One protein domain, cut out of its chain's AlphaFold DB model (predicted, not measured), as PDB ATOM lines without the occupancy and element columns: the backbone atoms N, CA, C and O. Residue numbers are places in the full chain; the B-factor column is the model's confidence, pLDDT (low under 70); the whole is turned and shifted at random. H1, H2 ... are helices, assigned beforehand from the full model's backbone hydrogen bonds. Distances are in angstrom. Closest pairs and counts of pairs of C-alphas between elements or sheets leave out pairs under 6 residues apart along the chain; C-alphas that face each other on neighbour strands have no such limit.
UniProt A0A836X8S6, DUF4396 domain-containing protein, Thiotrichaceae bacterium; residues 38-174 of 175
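What this domain is: This is residues 38 to 174 of the 175 residues of the protein "DUF4396 domain-containing protein" of Thiotrichaceae bacterium (UniProt A0A836X8S6). Four long helices form an up-and-down bundle, each running against the one before, with H1 crossing H3 and residues 95 to 103 sticking out. The 137 printed residues, all helix in class with H1 to H4 in order and no named strand, are compact, with a radius of gyration of the C-alphas of 16.0 A. They span 54 by 26 by 19 A, a rod.

Where its parts are: Find C-alpha 38 at (57.471, -1.707, 34.720); from there H1 runs 41.4 A to residue 66. H2, residues 71 to 96, covers 37.1 A, with a kink of 26 degrees near residue 90. H3, residues 103 to 130, covers 40.5 A. H4, residues 141 to 172, covers 46.8 A and ends at C-alpha 172, (69.766, -8.300, 34.746).

How they stand to each other: Look first at H1, a hub with H3: it touches H2, closest C-alphas Gly 56 and Ala 82, 3.7 A, at a steep tilt of 44 degrees. H1 touches H3 with residues 49 to 53 alone, closest C-alphas Cys 49 and Ile 116, 6.7 A. H1 touches H4 at C-alphas Ala 42 and Tyr 163, the closest, 4.9 A. H3 touches H4 at Met 119 and Gly 154, closest C-alphas, 4.3 A. H2 and H4 are apart. Every O i to N i+4 pair is within hydrogen-bond range in H1 and H3; H2 has 20 of 22, H4 26 of 28.

The domain as a whole: The C-alphas of Asn 136 and Cys 174, the farthest apart, are 54.4 A apart. The printed part has no cut, and no link is long. Look for pLDDT under 70 at residues 93 to 107 and 170 to 174.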
ATOM      1  N   THR A  38      57.448  -0.435  35.465       87.88
ATOM      2  CA  THR A  38      57.471  -1.707  34.720       87.88
ATOM      3  C   THR A  38      56.081  -2.088  34.209       87.88
ATOM      4  O   THR A  38      55.933  -2.476  33.052       87.88
ATOM      5  N   LYS A  39      55.040  -1.967  35.047       90.56
ATOM      6  CA  LYS A  39      53.656  -2.269  34.644       90.56
ATOM      7  C   LYS A  39      53.167  -1.318  33.556       90.56
ATOM      8  O   LYS A  39      52.574  -1.780  32.587       90.56
ATOM      9  N   LYS A  40      53.426  -0.015  33.699       89.69
ATOM     10  CA  LYS A  40      53.059   0.993  32.693       89.69
ATOM     11  C   LYS A  40      53.751   0.726  31.359       89.69
ATOM     12  O   LYS A  40      53.092   0.747  30.324       89.69
ATOM     13  N   LEU A  41      55.045   0.413  31.394       87.94
ATOM     14  CA  LEU A  41      55.816   0.090  30.199       87.94
ATOM     15  C   LEU A  41      55.310  -1.194  29.526       87.94
ATOM     16  O   LEU A  41      55.166  -1.216  28.311       87.94
ATOM     17  N   ALA A  42      54.958  -2.222  30.306       88.50
ATOM     18  CA  ALA A  42      54.384  -3.463  29.782       88.50
ATOM     19  C   ALA A  42      53.030  -3.239  29.094       88.50
ATOM     20  O   ALA A  42      52.804  -3.761  28.005       88.50
ATOM     21  N   VAL A  43      52.139  -2.444  29.703       90.38
ATOM     22  CA  VAL A  43      50.855  -2.073  29.083       90.38
ATOM     23  C   VAL A  43      51.097  -1.305  27.789       90.38
ATOM     24  O   VAL A  43      50.526  -1.659  26.763       90.38
ATOM     25  N   SER A  44      51.970  -0.296  27.816       89.12
ATOM     26  CA  SER A  44      52.280   0.511  26.635       89.12
ATOM     27  C   SER A  44      52.849  -0.334  25.496       89.12
ATOM     28  O   SER A  44      52.407  -0.180  24.363       89.12
ATOM     29  N   ALA A  45      53.791  -1.234  25.797       85.94
ATOM     30  CA  ALA A  45      54.354  -2.154  24.815       85.94
ATOM     31  C   ALA A  45      53.258  -3.051  24.228       85.94
ATOM     32  O   ALA A  45      53.087  -3.092  23.019       85.94
ATOM     33  N   THR A  46      52.431  -3.665  25.078       89.12
ATOM     34  CA  THR A  46      51.357  -4.565  24.628       89.12
ATOM     35  C   THR A  46      50.333  -3.852  23.747       89.12
ATOM     36  O   THR A  46      49.931  -4.407  22.732       89.12
ATOM     37  N   ILE A  47      49.921  -2.625  24.090       90.00
ATOM     38  CA  ILE A  47      49.008  -1.827  23.252       90.00
ATOM     39  C   ILE A  47      49.656  -1.512  21.900       90.00
ATOM     40  O   ILE A  47      48.986  -1.584  20.870       90.00
ATOM     41  N   HIS A  48      50.951  -1.187  21.889       87.25
ATOM     42  CA  HIS A  48      51.691  -0.912  20.658       87.25
ATOM     43  C   HIS A  48      51.753  -2.146  19.747       87.25
ATOM     44  O   HIS A  48      51.371  -2.048  18.580       87.25
ATOM     45  N   CYS A  49      52.118  -3.317  20.293       88.31
ATOM     46  CA  CYS A  49      52.104  -4.589  19.562       88.31
ATOM     47  C   CYS A  49      50.697  -4.902  19.042       88.31
ATOM     48  O   CYS A  49      50.519  -5.180  17.859       88.31
ATOM     49  N   LEU A  50      49.691  -4.806  19.922       90.00
ATOM     50  CA  LEU A  50      48.297  -5.110  19.610       90.00
ATOM     51  C   LEU A  50      47.779  -4.240  18.469       90.00
ATOM     52  O   LEU A  50      47.095  -4.741  17.588       90.00
ATOM     53  N   THR A  51      48.129  -2.955  18.457       91.06
ATOM     54  CA  THR A  51      47.722  -2.035  17.389       91.06
ATOM     55  C   THR A  51      48.253  -2.511  16.039       91.06
ATOM     56  O   THR A  51      47.500  -2.580  15.072       91.06
ATOM     57  N   GLY A  52      49.533  -2.887  15.973       88.94
ATOM     58  CA  GLY A  52      50.125  -3.435  14.754       88.94
ATOM     59  C   GLY A  52      49.501  -4.769  14.333       88.94
ATOM     60  O   GLY A  52      49.227  -4.950  13.147       88.94
ATOM     61  N   CYS A  53      49.223  -5.650  15.299       91.75
ATOM     62  CA  CYS A  53      48.589  -6.947  15.064       91.75
ATOM     63  C   CYS A  53      47.167  -6.785  14.513       91.75
ATOM     64  O   CYS A  53      46.877  -7.275  13.429       91.75
ATOM     65  N   ILE A  54      46.315  -5.995  15.181       93.00
ATOM     66  CA  ILE A  54      44.932  -5.733  14.751       93.00
ATOM     67  C   ILE A  54      44.896  -5.177  13.328       93.00
ATOM     68  O   ILE A  54      44.034  -5.577  12.551       93.00
ATOM     69  N   ILE A  55      45.806  -4.267  12.964       92.44
ATOM     70  CA  ILE A  55      45.835  -3.701  11.608       92.44
ATOM     71  C   ILE A  55      46.068  -4.801  10.567       92.44
ATOM     72  O   ILE A  55      45.322  -4.879   9.592       92.44
ATOM     73  N   GLY A  56      47.081  -5.650  10.759       92.19
ATOM     74  CA  GLY A  56      47.385  -6.712   9.800       92.19
ATOM     75  C   GLY A  56      46.343  -7.830   9.801       92.19
ATOM     76  O   GLY A  56      45.922  -8.247   8.723       92.19
ATOM     77  N   GLU A  57      45.855  -8.218  10.981       92.75
ATOM     78  CA  GLU A  57      44.777  -9.194  11.168       92.75
ATOM     79  C   GLU A  57      43.514  -8.725  10.434       92.75
ATOM     80  O   GLU A  57      42.972  -9.442   9.598       92.75
ATOM     81  N   THR A  58      43.098  -7.469  10.640       93.50
ATOM     82  CA  THR A  58      41.923  -6.888   9.969       93.50
ATOM     83  C   THR A  58      42.082  -6.918   8.453       93.50
ATOM     84  O   THR A  58      41.157  -7.320   7.753       93.50
ATOM     85  N   ILE A  59      43.244  -6.514   7.924       93.38
ATOM     86  CA  ILE A  59      43.483  -6.515   6.474       93.38
ATOM     87  C   ILE A  59      43.429  -7.946   5.927       93.38
ATOM     88  O   ILE A  59      42.780  -8.181   4.909       93.38
ATOM     89  N   GLY A  60      44.066  -8.911   6.593       92.19
ATOM     90  CA  GLY A  60      44.062 -10.303   6.149       92.19
ATOM     91  C   GLY A  60      42.685 -10.959   6.229       92.19
ATOM     92  O   GLY A  60      42.276 -11.614   5.270       92.19
ATOM     93  N   LEU A  61      41.939 -10.725   7.310       91.12
ATOM     94  CA  LEU A  61      40.561 -11.190   7.463       91.12
ATOM     95  C   LEU A  61      39.642 -10.573   6.399       91.12
ATOM     96  O   LEU A  61      38.880 -11.293   5.760       91.12
ATOM     97  N   VAL A  62      39.752  -9.264   6.142       92.62
ATOM     98  CA  VAL A  62      38.997  -8.576   5.079       92.62
ATOM     99  C   VAL A  62      39.300  -9.187   3.711       92.62
ATOM    100  O   VAL A  62      38.376  -9.444   2.939       92.62
ATOM    101  N   LEU A  63      40.570  -9.458   3.406       91.44
ATOM    102  CA  LEU A  63      40.959 -10.091   2.147       91.44
ATOM    103  C   LEU A  63      40.407 -11.518   2.034       91.44
ATOM    104  O   LEU A  63      39.803 -11.854   1.018       91.44
ATOM    105  N   GLY A  64      40.565 -12.338   3.075       90.06
ATOM    106  CA  GLY A  64      40.120 -13.729   3.058       90.06
ATOM    107  C   GLY A  64      38.602 -13.879   2.995       90.06
ATOM    108  O   GLY A  64      38.103 -14.648   2.175       90.06
ATOM    109  N   VAL A  65      37.859 -13.093   3.781       88.69
ATOM    110  CA  VAL A  65      36.386 -13.105   3.763       88.69
ATOM    111  C   VAL A  65      35.849 -12.558   2.437       88.69
ATOM    112  O   VAL A  65      34.937 -13.147   1.866       88.69
ATOM    113  N   SER A  66      36.445 -11.492   1.881       88.81
ATOM    114  CA  SER A  66      36.016 -10.949   0.575       88.81
ATOM    115  C   SER A  66      36.221 -11.927  -0.579       88.81
ATOM    116  O   SER A  66      35.443 -11.932  -1.531       88.81
ATOM    117  N   LEU A  67      37.286 -12.729  -0.519       88.81
ATOM    118  CA  LEU A  67      37.625 -13.716  -1.545       88.81
ATOM    119  C   LEU A  67      36.972 -15.086  -1.294       88.81
ATOM    120  O   LEU A  67      37.133 -15.987  -2.117       88.81
ATOM    121  N   GLY A  68      36.243 -15.249  -0.184       85.88
ATOM    122  CA  GLY A  68      35.593 -16.506   0.188       85.88
ATOM    123  C   GLY A  68      36.582 -17.636   0.488       85.88
ATOM    124  O   GLY A  68      36.316 -18.796   0.169       85.88
ATOM    125  N   TRP A  69      37.751 -17.312   1.039       89.00
ATOM    126  CA  TRP A  69      38.765 -18.302   1.396       89.00
ATOM    127  C   TRP A  69      38.344 -19.163   2.585       89.00
ATOM    128  O   TRP A  69      37.556 -18.757   3.439       89.00
ATOM    129  N   HIS A  70      38.921 -20.363   2.671       88.81
ATOM    130  CA  HIS A  70      38.716 -21.222   3.831       88.81
ATOM    131  C   HIS A  70      39.346 -20.577   5.087       88.81
ATOM    132  O   HIS A  70      40.454 -20.043   4.978       88.81
ATOM    133  N   PRO A  71      38.738 -20.691   6.287       86.31
ATOM    134  CA  PRO A  71      39.230 -20.051   7.517       86.31
ATOM    135  C   PRO A  71      40.723 -20.266   7.800       86.31
ATOM    136  O   PRO A  71      41.430 -19.338   8.171       86.31
ATOM    137  N   LEU A  72      41.237 -21.471   7.534       87.69
ATOM    138  CA  LEU A  72      42.667 -21.791   7.655       87.69
ATOM    139  C   LEU A  72      43.568 -20.942   6.743       87.69
ATOM    140  O   LEU A  72      44.627 -20.499   7.171       87.69
ATOM    141  N   GLN A  73      43.169 -20.719   5.488       89.44
ATOM    142  CA  GLN A  73      43.943 -19.904   4.545       89.44
ATOM    143  C   GLN A  73      43.898 -18.430   4.948       89.44
ATOM    144  O   GLN A  73      44.932 -17.763   4.962       89.44
ATOM    145  N   THR A  74      42.711 -17.955   5.332       89.69
ATOM    146  CA  THR A  74      42.495 -16.601   5.845       89.69
ATOM    147  C   THR A  74      43.354 -16.332   7.081       89.69
ATOM    148  O   THR A  74      44.067 -15.334   7.105       89.69
ATOM    149  N   SER A  75      43.375 -17.255   8.047       88.50
ATOM    150  CA  SER A  75      44.183 -17.155   9.269       88.50
ATOM    151  C   SER A  75      45.682 -17.063   8.976       88.50
ATOM    152  O   SER A  75      46.371 -16.226   9.552       88.50
ATOM    153  N   ILE A  76      46.202 -17.861   8.034       90.81
ATOM    154  CA  ILE A  76      47.625 -17.811   7.660       90.81
ATOM    155  C   ILE A  76      47.981 -16.443   7.069       90.81
ATOM    156  O   ILE A  76      48.995 -15.856   7.442       90.81
ATOM    157  N   VAL A  77      47.158 -15.927   6.153       91.56
ATOM    158  CA  VAL A  77      47.412 -14.624   5.525       91.56
ATOM    159  C   VAL A  77      47.276 -13.492   6.542       91.56
ATOM    160  O   VAL A  77      48.144 -12.622   6.575       91.56
ATOM    161  N   ALA A  78      46.249 -13.530   7.395       91.31
ATOM    162  CA  ALA A  78      46.054 -12.582   8.490       91.31
ATOM    163  C   ALA A  78      47.253 -12.563   9.439       91.31
ATOM    164  O   ALA A  78      47.873 -11.514   9.588       91.31
ATOM    165  N   THR A  79      47.690 -13.735   9.906       90.56
ATOM    166  CA  THR A  79      48.874 -13.879  10.762       90.56
ATOM    167  C   THR A  79      50.120 -13.295  10.094       90.56
ATOM    168  O   THR A  79      50.864 -12.530  10.702       90.56
ATOM    169  N   VAL A  80      50.382 -13.620   8.821       91.50
ATOM    170  CA  VAL A  80      51.567 -13.107   8.111       91.50
ATOM    171  C   VAL A  80      51.520 -11.584   7.988       91.50
ATOM    172  O   VAL A  80      52.529 -10.919   8.235       91.50
ATOM    173  N   LEU A  81      50.364 -11.017   7.640       90.69
ATOM    174  CA  LEU A  81      50.194  -9.570   7.552       90.69
ATOM    175  C   LEU A  81      50.330  -8.905   8.923       90.69
ATOM    176  O   LEU A  81      51.018  -7.893   9.011       90.69
ATOM    177  N   ALA A  82      49.749  -9.483   9.973       90.56
ATOM    178  CA  ALA A  82      49.854  -9.017  11.352       90.56
ATOM    179  C   ALA A  82      51.299  -9.021  11.852       90.56
ATOM    180  O   ALA A  82      51.753  -8.039  12.442       90.56
ATOM    181  N   PHE A  83      52.071 -10.060  11.525       88.88
ATOM    182  CA  PHE A  83      53.505 -10.080  11.786       88.88
ATOM    183  C   PHE A  83      54.232  -8.963  11.038       88.88
ATOM    184  O   PHE A  83      55.063  -8.289  11.641       88.88
ATOM    185  N   ILE A  84      53.928  -8.730   9.757       89.25
ATOM    186  CA  ILE A  84      54.570  -7.669   8.964       89.25
ATOM    187  C   ILE A  84      54.238  -6.284   9.532       89.25
ATOM    188  O   ILE A  84      55.146  -5.475   9.730       89.25
ATOM    189  N   THR A  85      52.966  -5.991   9.804       88.94
ATOM    190  CA  THR A  85      52.522  -4.684  10.308       88.94
ATOM    191  C   THR A  85      52.953  -4.459  11.752       88.94
ATOM    192  O   THR A  85      53.440  -3.374  12.070       88.94
ATOM    193  N   GLY A  86      52.851  -5.483  12.604       85.44
ATOM    194  CA  GLY A  86      53.364  -5.487  13.972       85.44
ATOM    195  C   GLY A  86      54.860  -5.201  14.008       85.44
ATOM    196  O   GLY A  86      55.294  -4.237  14.643       85.44
ATOM    197  N   PHE A  87      55.651  -5.945  13.230       82.38
ATOM    198  CA  PHE A  87      57.082  -5.681  13.127       82.38
ATOM    199  C   PHE A  87      57.394  -4.313  12.547       82.38
ATOM    200  O   PHE A  87      58.292  -3.646  13.053       82.38
ATOM    201  N   ALA A  88      56.690  -3.878  11.502       83.19
ATOM    202  CA  ALA A  88      56.919  -2.569  10.908       83.19
ATOM    203  C   ALA A  88      56.676  -1.453  11.935       83.19
ATOM    204  O   ALA A  88      57.540  -0.594  12.108       83.19
ATOM    205  N   LEU A  89      55.565  -1.486  12.679       80.75
ATOM    206  CA  LEU A  89      55.270  -0.476  13.700       80.75
ATOM    207  C   LEU A  89      56.277  -0.475  14.859       80.75
ATOM    208  O   LEU A  89      56.526   0.591  15.425       80.75
ATOM    209  N   THR A  90      56.866  -1.618  15.214       74.44
ATOM    210  CA  THR A  90      57.870  -1.686  16.290       74.44
ATOM    211  C   THR A  90      59.286  -1.352  15.797       74.44
ATOM    212  O   THR A  90      60.043  -0.635  16.460       74.44
ATOM    213  N   LEU A  91      59.667  -1.806  14.600       70.75
ATOM    214  CA  LEU A  91      61.009  -1.610  14.042       70.75
ATOM    215  C   LEU A  91      61.225  -0.221  13.445       70.75
ATOM    216  O   LEU A  91      62.312   0.332  13.608       70.75
ATOM    217  N   LEU A  92      60.223   0.365  12.782       71.75
ATOM    218  CA  LEU A  92      60.337   1.692  12.163       71.75
ATOM    219  C   LEU A  92      60.774   2.803  13.140       71.75
ATOM    220  O   LEU A  92      61.700   3.546  12.797       71.75
ATOM    221  N   PRO A  93      60.179   2.963  14.341       66.94
ATOM    222  CA  PRO A  93      60.626   3.983  15.291       66.94
ATOM    223  C   PRO A  93      62.019   3.684  15.850       66.94
ATOM    224  O   PRO A  93      62.772   4.613  16.130       66.94
ATOM    225  N   THR A  94      62.386   2.406  15.956       65.25
ATOM    226  CA  THR A  94      63.682   1.975  16.489       65.25
ATOM    227  C   THR A  94      64.819   2.245  15.498       65.25
ATOM    228  O   THR A  94      65.862   2.774  15.883       65.25
ATOM    229  N   PHE A  95      64.599   1.991  14.203       62.97
ATOM    230  CA  PHE A  95      65.557   2.322  13.140       62.97
ATOM    231  C   PHE A  95      65.796   3.832  13.016       62.97
ATOM    232  O   PHE A  95      66.932   4.264  12.826       62.97
ATOM    233  N   LYS A  96      64.746   4.651  13.179       61.44
ATOM    234  CA  LYS A  96      64.863   6.121  13.154       61.44
ATOM    235  C   LYS A  96      65.718   6.686  14.291       61.44
ATOM    236  O   LYS A  96      66.222   7.796  14.165       61.44
ATOM    237  N   GLN A  97      65.888   5.940  15.381       63.00
ATOM    238  CA  GLN A  97      66.686   6.357  16.535       63.00
ATOM    239  C   GLN A  97      68.176   5.991  16.407       63.00
ATOM    240  O   GLN A  97      68.941   6.263  17.327       63.00
ATOM    241  N   GLY A  98      68.613   5.393  15.287       57.25
ATOM    242  CA  GLY A  98      70.031   5.098  15.034       57.25
ATOM    243  C   GLY A  98      70.649   4.081  16.002       57.25
ATOM    244  O   GLY A  98      71.871   3.971  16.089       57.25
ATOM    245  N   LEU A  99      69.818   3.338  16.739       56.16
ATOM    246  CA  LEU A  99      70.252   2.325  17.695       56.16
ATOM    247  C   LEU A  99      70.837   1.134  16.927       56.16
ATOM    248  O   LEU A  99      70.101   0.325  16.367       56.16
ATOM    249  N   SER A 100      72.166   1.018  16.903       59.72
ATOM    250  CA  SER A 100      72.851  -0.172  16.401       59.72
ATOM    251  C   SER A 100      73.752  -0.796  17.470       59.72
ATOM    252  O   SER A 100      74.474  -0.098  18.177       59.72
ATOM    253  N   LEU A 101      73.715  -2.137  17.480       52.06
ATOM    254  CA  LEU A 101      74.645  -3.107  18.078       52.06
ATOM    255  C   LEU A 101      74.389  -3.578  19.528       52.06
ATOM    256  O   LEU A 101      74.049  -2.813  20.418       52.06
ATOM    257  N   SER A 102      74.666  -4.877  19.727       59.25
ATOM    258  CA  SER A 102      74.658  -5.697  20.958       59.25
ATOM    259  C   SER A 102      73.381  -6.491  21.287       59.25
ATOM    260  O   SER A 102      72.255  -6.084  21.011       59.25
ATOM    261  N   GLU A 103      73.610  -7.681  21.863       59.06
ATOM    262  CA  GLU A 103      72.693  -8.766  22.262       59.06
ATOM    263  C   GLU A 103      71.373  -8.297  22.886       59.06
ATOM    264  O   GLU A 103      70.343  -8.951  22.728       59.06
ATOM    265  N   THR A 104      71.383  -7.120  23.511       58.34
ATOM    266  CA  THR A 104      70.194  -6.451  24.053       58.34
ATOM    267  C   THR A 104      69.134  -6.197  22.973       58.34
ATOM    268  O   THR A 104      67.952  -6.430  23.211       58.34
ATOM    269  N   PHE A 105      69.532  -5.793  21.761       68.00
ATOM    270  CA  PHE A 105      68.609  -5.607  20.637       68.00
ATOM    271  C   PHE A 105      67.986  -6.936  20.197       68.00
ATOM    272  O   PHE A 105      66.786  -7.002  19.959       68.00
ATOM    273  N   ARG A 106      68.779  -8.018  20.152       67.19
ATOM    274  CA  ARG A 106      68.280  -9.367  19.837       67.19
ATOM    275  C   ARG A 106      67.303  -9.870  20.894       67.19
ATOM    276  O   ARG A 106      66.292 -10.450  20.524       67.19
ATOM    277  N   ALA A 107      67.575  -9.632  22.175       67.88
ATOM    278  CA  ALA A 107      66.680 -10.021  23.263       67.88
ATOM    279  C   ALA A 107      65.342  -9.262  23.215       67.88
ATOM    280  O   ALA A 107      64.290  -9.865  23.418       67.88
ATOM    281  N   ILE A 108      65.375  -7.962  22.900       70.25
ATOM    282  CA  ILE A 108      64.170  -7.139  22.715       70.25
ATOM    283  C   ILE A 108      63.389  -7.606  21.482       70.25
ATOM    284  O   ILE A 108      62.187  -7.830  21.567       70.25
ATOM    285  N   TRP A 109      64.080  -7.818  20.360       75.75
ATOM    286  CA  TRP A 109      63.475  -8.276  19.110       75.75
ATOM    287  C   TRP A 109      62.814  -9.646  19.258       75.75
ATOM    288  O   TRP A 109      61.674  -9.826  18.853       75.75
ATOM    289  N   LEU A 110      63.503 -10.594  19.902       79.31
ATOM    290  CA  LEU A 110      62.964 -11.925  20.166       79.31
ATOM    291  C   LEU A 110      61.745 -11.860  21.094       79.31
ATOM    292  O   LEU A 110      60.806 -12.633  20.924       79.31
ATOM    293  N   GLY A 111      61.745 -10.927  22.050       81.19
ATOM    294  CA  GLY A 111      60.596 -10.685  22.913       81.19
ATOM    295  C   GLY A 111      59.370 -10.191  22.170       81.19
ATOM    296  O   GLY A 111      58.280 -10.712  22.389       81.19
ATOM    297  N   GLU A 112      59.572  -9.267  21.237       82.69
ATOM    298  CA  GLU A 112      58.508  -8.782  20.366       82.69
ATOM    299  C   GLU A 112      57.942  -9.920  19.503       82.69
ATOM    300  O   GLU A 112      56.729 -10.108  19.460       82.69
ATOM    301  N   THR A 113      58.803 -10.751  18.897       85.31
ATOM    302  CA  THR A 113      58.370 -11.920  18.110       85.31
ATOM    303  C   THR A 113      57.530 -12.885  18.936       85.31
ATOM    304  O   THR A 113      56.508 -13.377  18.462       85.31
ATOM    305  N   ILE A 114      57.969 -13.182  20.164       86.94
ATOM    306  CA  ILE A 114      57.272 -14.112  21.057       86.94
ATOM    307  C   ILE A 114      55.931 -13.516  21.492       86.94
ATOM    308  O   ILE A 114      54.926 -14.225  21.472       86.94
ATOM    309  N   SER A 115      55.893 -12.227  21.847       87.06
ATOM    310  CA  SER A 115      54.647 -11.549  22.214       87.06
ATOM    311  C   SER A 115      53.661 -11.546  21.050       87.06
ATOM    312  O   SER A 115      52.527 -11.976  21.238       87.06
ATOM    313  N   ILE A 116      54.087 -11.119  19.854       88.31
ATOM    314  CA  ILE A 116      53.244 -11.113  18.650       88.31
ATOM    315  C   ILE A 116      52.746 -12.532  18.364       88.31
ATOM    316  O   ILE A 116      51.545 -12.744  18.268       88.31
ATOM    317  N   GLY A 117      53.631 -13.531  18.336       90.44
ATOM    318  CA  GLY A 117      53.238 -14.912  18.046       90.44
ATOM    319  C   GLY A 117      52.186 -15.472  19.005       90.44
ATOM    320  O   GLY A 117      51.246 -16.129  18.568       90.44
ATOM    321  N   ILE A 118      52.299 -15.188  20.306       90.62
ATOM    322  CA  ILE A 118      51.299 -15.623  21.292       90.62
ATOM    323  C   ILE A 118      49.970 -14.891  21.081       90.62
ATOM    324  O   ILE A 118      48.911 -15.518  21.144       90.62
ATOM    325  N   MET A 119      50.018 -13.583  20.828       92.12
ATOM    326  CA  MET A 119      48.823 -12.778  20.583       92.12
ATOM    327  C   MET A 119      48.077 -13.266  19.340       92.12
ATOM    328  O   MET A 119      46.876 -13.492  19.426       92.12
ATOM    329  N   GLU A 120      48.786 -13.508  18.238       92.44
ATOM    330  CA  GLU A 120      48.228 -13.999  16.973       92.44
ATOM    331  C   GLU A 120      47.558 -15.362  17.118       92.44
ATOM    332  O   GLU A 120      46.437 -15.559  16.652       92.44
ATOM    333  N   VAL A 121      48.205 -16.302  17.814       93.12
ATOM    334  CA  VAL A 121      47.621 -17.628  18.057       93.12
ATOM    335  C   VAL A 121      46.312 -17.507  18.835       93.12
ATOM    336  O   VAL A 121      45.328 -18.160  18.491       93.12
ATOM    337  N   VAL A 122      46.280 -16.663  19.870       94.06
ATOM    338  CA  VAL A 122      45.075 -16.463  20.683       94.06
ATOM    339  C   VAL A 122      43.991 -15.721  19.902       94.06
ATOM    340  O   VAL A 122      42.830 -16.120  19.982       94.06
ATOM    341  N   MET A 123      44.342 -14.690  19.131       91.81
ATOM    342  CA  MET A 123      43.386 -13.936  18.317       91.81
ATOM    343  C   MET A 123      42.731 -14.827  17.267       91.81
ATOM    344  O   MET A 123      41.507 -14.932  17.255       91.81
ATOM    345  N   ASN A 124      43.527 -15.566  16.494       92.94
ATOM    346  CA  ASN A 124      43.012 -16.496  15.495       92.94
ATOM    347  C   ASN A 124      42.162 -17.606  16.130       92.94
ATOM    348  O   ASN A 124      41.094 -17.946  15.625       92.94
ATOM    349  N   PHE A 125      42.587 -18.161  17.269       93.31
ATOM    350  CA  PHE A 125      41.807 -19.186  17.962       93.31
ATOM    351  C   PHE A 125      40.435 -18.667  18.418       93.31
ATOM    352  O   PHE A 125      39.418 -19.340  18.231       93.31
ATOM    353  N   VAL A 126      40.400 -17.473  19.014       93.50
ATOM    354  CA  VAL A 126      39.165 -16.852  19.505       93.50
ATOM    355  C   VAL A 126      38.263 -16.442  18.347       93.50
ATOM    356  O   VAL A 126      37.071 -16.744  18.381       93.50
ATOM    357  N   ASP A 127      38.819 -15.827  17.306       92.31
ATOM    358  CA  ASP A 127      38.056 -15.414  16.132       92.31
ATOM    359  C   ASP A 127      37.439 -16.621  15.405       92.31
ATOM    360  O   ASP A 127      36.243 -16.617  15.095       92.31
ATOM    361  N   TYR A 128      38.204 -17.709  15.249       90.69
ATOM    362  CA  TYR A 128      37.713 -18.962  14.676       90.69
ATOM    363  C   TYR A 128      36.604 -19.585  15.531       90.69
ATOM    364  O   TYR A 128      35.591 -20.031  14.998       90.69
ATOM    365  N   SER A 129      36.768 -19.578  16.858       91.88
ATOM    366  CA  SER A 129      35.788 -20.148  17.795       91.88
ATOM    367  C   SER A 129      34.465 -19.379  17.817       91.88
ATOM    368  O   SER A 129      33.410 -19.980  18.008       91.88
ATOM    369  N   ILE A 130      34.513 -18.056  17.638       91.25
ATOM    370  CA  ILE A 130      33.320 -17.198  17.567       91.25
ATOM    371  C   ILE A 130      32.681 -17.256  16.170       91.25
ATOM    372  O   ILE A 130      31.473 -17.066  16.042       91.25
ATOM    373  N   GLY A 131      33.470 -17.558  15.136       88.25
ATOM    374  CA  GLY A 131      33.013 -17.679  13.752       88.25
ATOM    375  C   GLY A 131      33.264 -16.439  12.890       88.25
ATOM    376  O   GLY A 131      32.671 -16.335  11.819       88.25
ATOM    377  N   GLY A 132      34.149 -15.528  13.305       85.81
ATOM    378  CA  GLY A 132      34.508 -14.319  12.553       85.81
ATOM    379  C   GLY A 132      35.059 -14.607  11.162       85.81
ATOM    380  O   GLY A 132      34.498 -14.179  10.155       85.81
ATOM    381  N   MET A 133      36.098 -15.441  11.111       84.19
ATOM    382  CA  MET A 133      36.690 -15.993   9.886       84.19
ATOM    383  C   MET A 133      35.710 -16.737   8.968       84.19
ATOM    384  O   MET A 133      36.034 -16.962   7.804       84.19
ATOM    385  N   SER A 134      34.562 -17.180   9.488       84.69
ATOM    386  CA  SER A 134      33.550 -17.926   8.728       84.69
ATOM    387  C   SER A 134      32.337 -17.067   8.361       84.69
ATOM    388  O   SER A 134      31.344 -17.597   7.865       84.69
ATOM    389  N   ALA A 135      32.390 -15.756   8.612       83.38
ATOM    390  CA  ALA A 135      31.334 -14.835   8.219       83.38
ATOM    391  C   ALA A 135      31.174 -14.803   6.690       83.38
ATOM    392  O   ALA A 135      32.155 -14.829   5.946       83.38
ATOM    393  N   ASN A 136      29.933 -14.684   6.211       81.19
ATOM    394  CA  ASN A 136      29.646 -14.610   4.772       81.19
ATOM    395  C   ASN A 136      30.056 -13.262   4.158       81.19
ATOM    396  O   ASN A 136      30.182 -13.134   2.941       81.19
ATOM    397  N   SER A 137      30.197 -12.228   4.992       84.06
ATOM    398  CA  SER A 137      30.546 -10.873   4.581       84.06
ATOM    399  C   SER A 137      31.176 -10.089   5.733       84.06
ATOM    400  O   SER A 137      30.830 -10.286   6.895       84.06
ATOM    401  N   ILE A 138      32.031  -9.121   5.396       87.56
ATOM    402  CA  ILE A 138      32.630  -8.150   6.335       87.56
ATOM    403  C   ILE A 138      31.576  -7.195   6.921       87.56
ATOM    404  O   ILE A 138      31.803  -6.548   7.941       87.56
ATOM    405  N   LEU A 139      30.414  -7.081   6.270       88.56
ATOM    406  CA  LEU A 139      29.306  -6.265   6.766       88.56
ATOM    407  C   LEU A 139      28.566  -6.930   7.929       88.56
ATOM    408  O   LEU A 139      27.762  -6.270   8.591       88.56
ATOM    409  N   GLU A 140      28.808  -8.217   8.184       88.38
ATOM    410  CA  GLU A 140      28.156  -8.885   9.296       88.38
ATOM    411  C   GLU A 140      28.723  -8.413  10.643       88.38
ATOM    412  O   GLU A 140      29.942  -8.341  10.822       88.38
ATOM    413  N   PRO A 141      27.863  -8.144  11.644       89.44
ATOM    414  CA  PRO A 141      28.317  -7.726  12.967       89.44
ATOM    415  C   PRO A 141      29.231  -8.754  13.633       89.44
ATOM    416  O   PRO A 141      30.120  -8.375  14.395       89.44
ATOM    417  N   ILE A 142      29.029 -10.046  13.341       90.31
ATOM    418  CA  ILE A 142      29.805 -11.132  13.944       90.31
ATOM    419  C   ILE A 142      31.297 -11.009  13.633       90.31
ATOM    420  O   ILE A 142      32.092 -11.248  14.530       90.31
ATOM    421  N   PHE A 143      31.661 -10.536  12.434       89.75
ATOM    422  CA  PHE A 143      33.045 -10.310  12.011       89.75
ATOM    423  C   PHE A 143      33.760  -9.274  12.891       89.75
ATOM    424  O   PHE A 143      34.893  -9.461  13.323       89.75
ATOM    425  N   TRP A 144      33.091  -8.160  13.191       91.25
ATOM    426  CA  TRP A 144      33.681  -7.089  13.999       91.25
ATOM    427  C   TRP A 144      33.660  -7.411  15.491       91.25
ATOM    428  O   TRP A 144      34.583  -7.043  16.220       91.25
ATOM    429  N   ILE A 145      32.618  -8.108  15.953       92.31
ATOM    430  CA  ILE A 145      32.514  -8.562  17.341       92.31
ATOM    431  C   ILE A 145      33.594  -9.606  17.628       92.31
ATOM    432  O   ILE A 145      34.286  -9.486  18.638       92.31
ATOM    433  N   SER A 146      33.764 -10.596  16.752       91.50
ATOM    434  CA  SER A 146      34.779 -11.636  16.911       91.50
ATOM    435  C   SER A 146      36.185 -11.043  16.907       91.50
ATOM    436  O   SER A 146      36.938 -11.323  17.835       91.50
ATOM    437  N   LEU A 147      36.489 -10.125  15.981       92.19
ATOM    438  CA  LEU A 147      37.758  -9.399  15.933       92.19
ATOM    439  C   LEU A 147      38.001  -8.582  17.212       92.19
ATOM    440  O   LEU A 147      39.101  -8.594  17.765       92.19
ATOM    441  N   GLY A 148      36.976  -7.890  17.719       93.25
ATOM    442  CA  GLY A 148      37.071  -7.128  18.964       93.25
ATOM    443  C   GLY A 148      37.337  -8.016  20.185       93.25
ATOM    444  O   GLY A 148      38.182  -7.694  21.020       93.25
ATOM    445  N   VAL A 149      36.653  -9.160  20.281       94.19
ATOM    446  CA  VAL A 149      36.858 -10.130  21.369       94.19
ATOM    447  C   VAL A 149      38.221 -10.815  21.244       94.19
ATOM    448  O   VAL A 149      38.922 -10.958  22.248       94.19
ATOM    449  N   ALA A 150      38.630 -11.167  20.025       93.69
ATOM    450  CA  ALA A 150      39.950 -11.695  19.721       93.69
ATOM    451  C   ALA A 150      41.035 -10.716  20.177       93.69
ATOM    452  O   ALA A 150      41.900 -11.103  20.956       93.69
ATOM    453  N   ALA A 151      40.941  -9.434  19.814       92.94
ATOM    454  CA  ALA A 151      41.887  -8.401  20.228       92.94
ATOM    455  C   ALA A 151      42.030  -8.284  21.757       92.94
ATOM    456  O   ALA A 151      43.145  -8.174  22.276       92.94
ATOM    457  N   LEU A 152      40.920  -8.345  22.498       94.25
ATOM    458  CA  LEU A 152      40.950  -8.334  23.965       94.25
ATOM    459  C   LEU A 152      41.629  -9.585  24.534       94.25
ATOM    460  O   LEU A 152      42.419  -9.484  25.478       94.25
ATOM    461  N   ALA A 153      41.360 -10.755  23.953       94.12
ATOM    462  CA  ALA A 153      42.015 -12.000  24.341       94.12
ATOM    463  C   ALA A 153      43.518 -11.979  24.009       94.12
ATOM    464  O   ALA A 153      44.338 -12.365  24.844       94.12
ATOM    465  N   GLY A 154      43.888 -11.443  22.844       92.62
ATOM    466  CA  GLY A 154      45.267 -11.192  22.443       92.62
ATOM    467  C   GLY A 154      45.979 -10.286  23.444       92.62
ATOM    468  O   GLY A 154      47.037 -10.646  23.952       92.62
ATOM    469  N   PHE A 155      45.371  -9.163  23.837       92.31
ATOM    470  CA  PHE A 155      45.919  -8.294  24.885       92.31
ATOM    471  C   PHE A 155      46.128  -9.037  26.211       92.31
ATOM    472  O   PHE A 155      47.193  -8.924  26.825       92.31
ATOM    473  N   ALA A 156      45.132  -9.810  26.650       94.31
ATOM    474  CA  ALA A 156      45.205 -10.578  27.889       94.31
ATOM    475  C   ALA A 156      46.331 -11.628  27.862       94.31
ATOM    476  O   ALA A 156      46.955 -11.873  28.895       94.31
ATOM    477  N   ALA A 157      46.620 -12.204  26.692       92.00
ATOM    478  CA  ALA A 157      47.707 -13.158  26.494       92.00
ATOM    479  C   ALA A 157      49.085 -12.483  26.350       92.00
ATOM    480  O   ALA A 157      50.069 -12.968  26.909       92.00
ATOM    481  N   GLY A 158      49.169 -11.347  25.652       88.56
ATOM    482  CA  GLY A 158      50.417 -10.611  25.418       88.56
ATOM    483  C   GLY A 158      50.917  -9.835  26.640       88.56
ATOM    484  O   GLY A 158      52.119  -9.790  26.908       88.56
ATOM    485  N   TYR A 159      50.011  -9.275  27.446       90.62
ATOM    486  CA  TYR A 159      50.363  -8.511  28.648       90.62
ATOM    487  C   TYR A 159      51.297  -9.249  29.630       90.62
ATOM    488  O   TYR A 159      52.332  -8.679  30.002       90.62
ATOM    489  N   PRO A 160      50.998 -10.490  30.077       89.00
ATOM    490  CA  PRO A 160      51.865 -11.199  31.013       89.00
ATOM    491  C   PRO A 160      53.241 -11.502  30.413       89.00
ATOM    492  O   PRO A 160      54.235 -11.419  31.135       89.00
ATOM    493  N   VAL A 161      53.310 -11.786  29.108       87.19
ATOM    494  CA  VAL A 161      54.567 -12.019  28.382       87.19
ATOM    495  C   VAL A 161      55.433 -10.762  28.441       87.19
ATOM    496  O   VAL A 161      56.547 -10.801  28.969       87.19
ATOM    497  N   ASN A 162      54.885  -9.618  28.028       87.25
ATOM    498  CA  ASN A 162      55.601  -8.342  28.021       87.25
ATOM    499  C   ASN A 162      56.025  -7.900  29.429       87.25
ATOM    500  O   ASN A 162      57.147  -7.425  29.633       87.25
ATOM    501  N   TYR A 163      55.174  -8.117  30.433       88.06
ATOM    502  CA  TYR A 163      55.508  -7.822  31.824       88.06
ATOM    503  C   TYR A 163      56.655  -8.697  32.357       88.06
ATOM    504  O   TYR A 163      57.589  -8.176  32.978       88.06
ATOM    505  N   LEU A 164      56.614 -10.011  32.107       85.94
ATOM    506  CA  LEU A 164      57.658 -10.950  32.526       85.94
ATOM    507  C   LEU A 164      59.007 -10.603  31.891       85.94
ATOM    508  O   LEU A 164      60.027 -10.580  32.584       85.94
ATOM    509  N   MET A 165      59.009 -10.273  30.600       81.88
ATOM    510  CA  MET A 165      60.228  -9.897  29.893       81.88
ATOM    511  C   MET A 165      60.836  -8.609  30.447       81.88
ATOM    512  O   MET A 165      62.033  -8.572  30.734       81.88
ATOM    513  N   LEU A 166      60.036  -7.566  30.682       82.88
ATOM    514  CA  LEU A 166      60.533  -6.316  31.264       82.88
ATOM    515  C   LEU A 166      61.049  -6.510  32.695       82.88
ATOM    516  O   LEU A 166      62.118  -6.003  33.042       82.88
ATOM    517  N   LYS A 167      60.344  -7.301  33.510       82.69
ATOM    518  CA  LYS A 167      60.775  -7.642  34.871       82.69
ATOM    519  C   LYS A 167      62.132  -8.355  34.878       82.69
ATOM    520  O   LYS A 167      62.987  -8.021  35.700       82.69
ATOM    521  N   ASN A 168      62.346  -9.299  33.962       79.88
ATOM    522  CA  ASN A 168      63.596 -10.054  33.862       79.88
ATOM    523  C   ASN A 168      64.758  -9.182  33.359       79.88
ATOM    524  O   ASN A 168      65.835  -9.194  33.957       79.88
ATOM    525  N   ASN A 169      64.531  -8.360  32.331       71.25
ATOM    526  CA  ASN A 169      65.546  -7.442  31.799       71.25
ATOM    527  C   ASN A 169      65.973  -6.375  32.830       71.25
ATOM    528  O   ASN A 169      67.154  -6.056  32.956       71.25
ATOM    529  N   LEU A 170      65.035  -5.862  33.636       64.56
ATOM    530  CA  LEU A 170      65.335  -4.929  34.730       64.56
ATOM    531  C   LEU A 170      66.033  -5.583  35.931       64.56
ATOM    532  O   LEU A 170      66.570  -4.862  36.777       64.56
ATOM    533  N   LYS A 171      65.990  -6.915  36.042       58.44
ATOM    534  CA  LYS A 171      66.747  -7.674  37.044       58.44
ATOM    535  C   LYS A 171      68.193  -7.884  36.591       58.44
ATOM    536  O   LYS A 171      69.093  -7.754  37.409       58.44
ATOM    537  N   GLN A 172      68.417  -8.129  35.299       58.72
ATOM    538  CA  GLN A 172      69.766  -8.300  34.746       58.72
ATOM    539  C   GLN A 172      70.621  -7.026  34.809       58.72
ATOM    540  O   GLN A 172      71.818  -7.125  35.031       58.72
ATOM    541  N   LYS A 173      70.029  -5.828  34.693       53.34
ATOM    542  CA  LYS A 173      70.771  -4.552  34.808       53.34
ATOM    543  C   LYS A 173      71.191  -4.167  36.240       53.34
ATOM    544  O   LYS A 173      71.847  -3.146  36.406       53.34
ATOM    545  N   CYS A 174      70.780  -4.913  37.268       51.16
ATOM    546  CA  CYS A 174      71.051  -4.591  38.678       51.16
ATOM    547  C   CYS A 174      72.093  -5.514  39.345       51.16
ATOM    548  O   CYS A 174      72.104  -5.591  40.572       51.16
TER     549      CYS A 174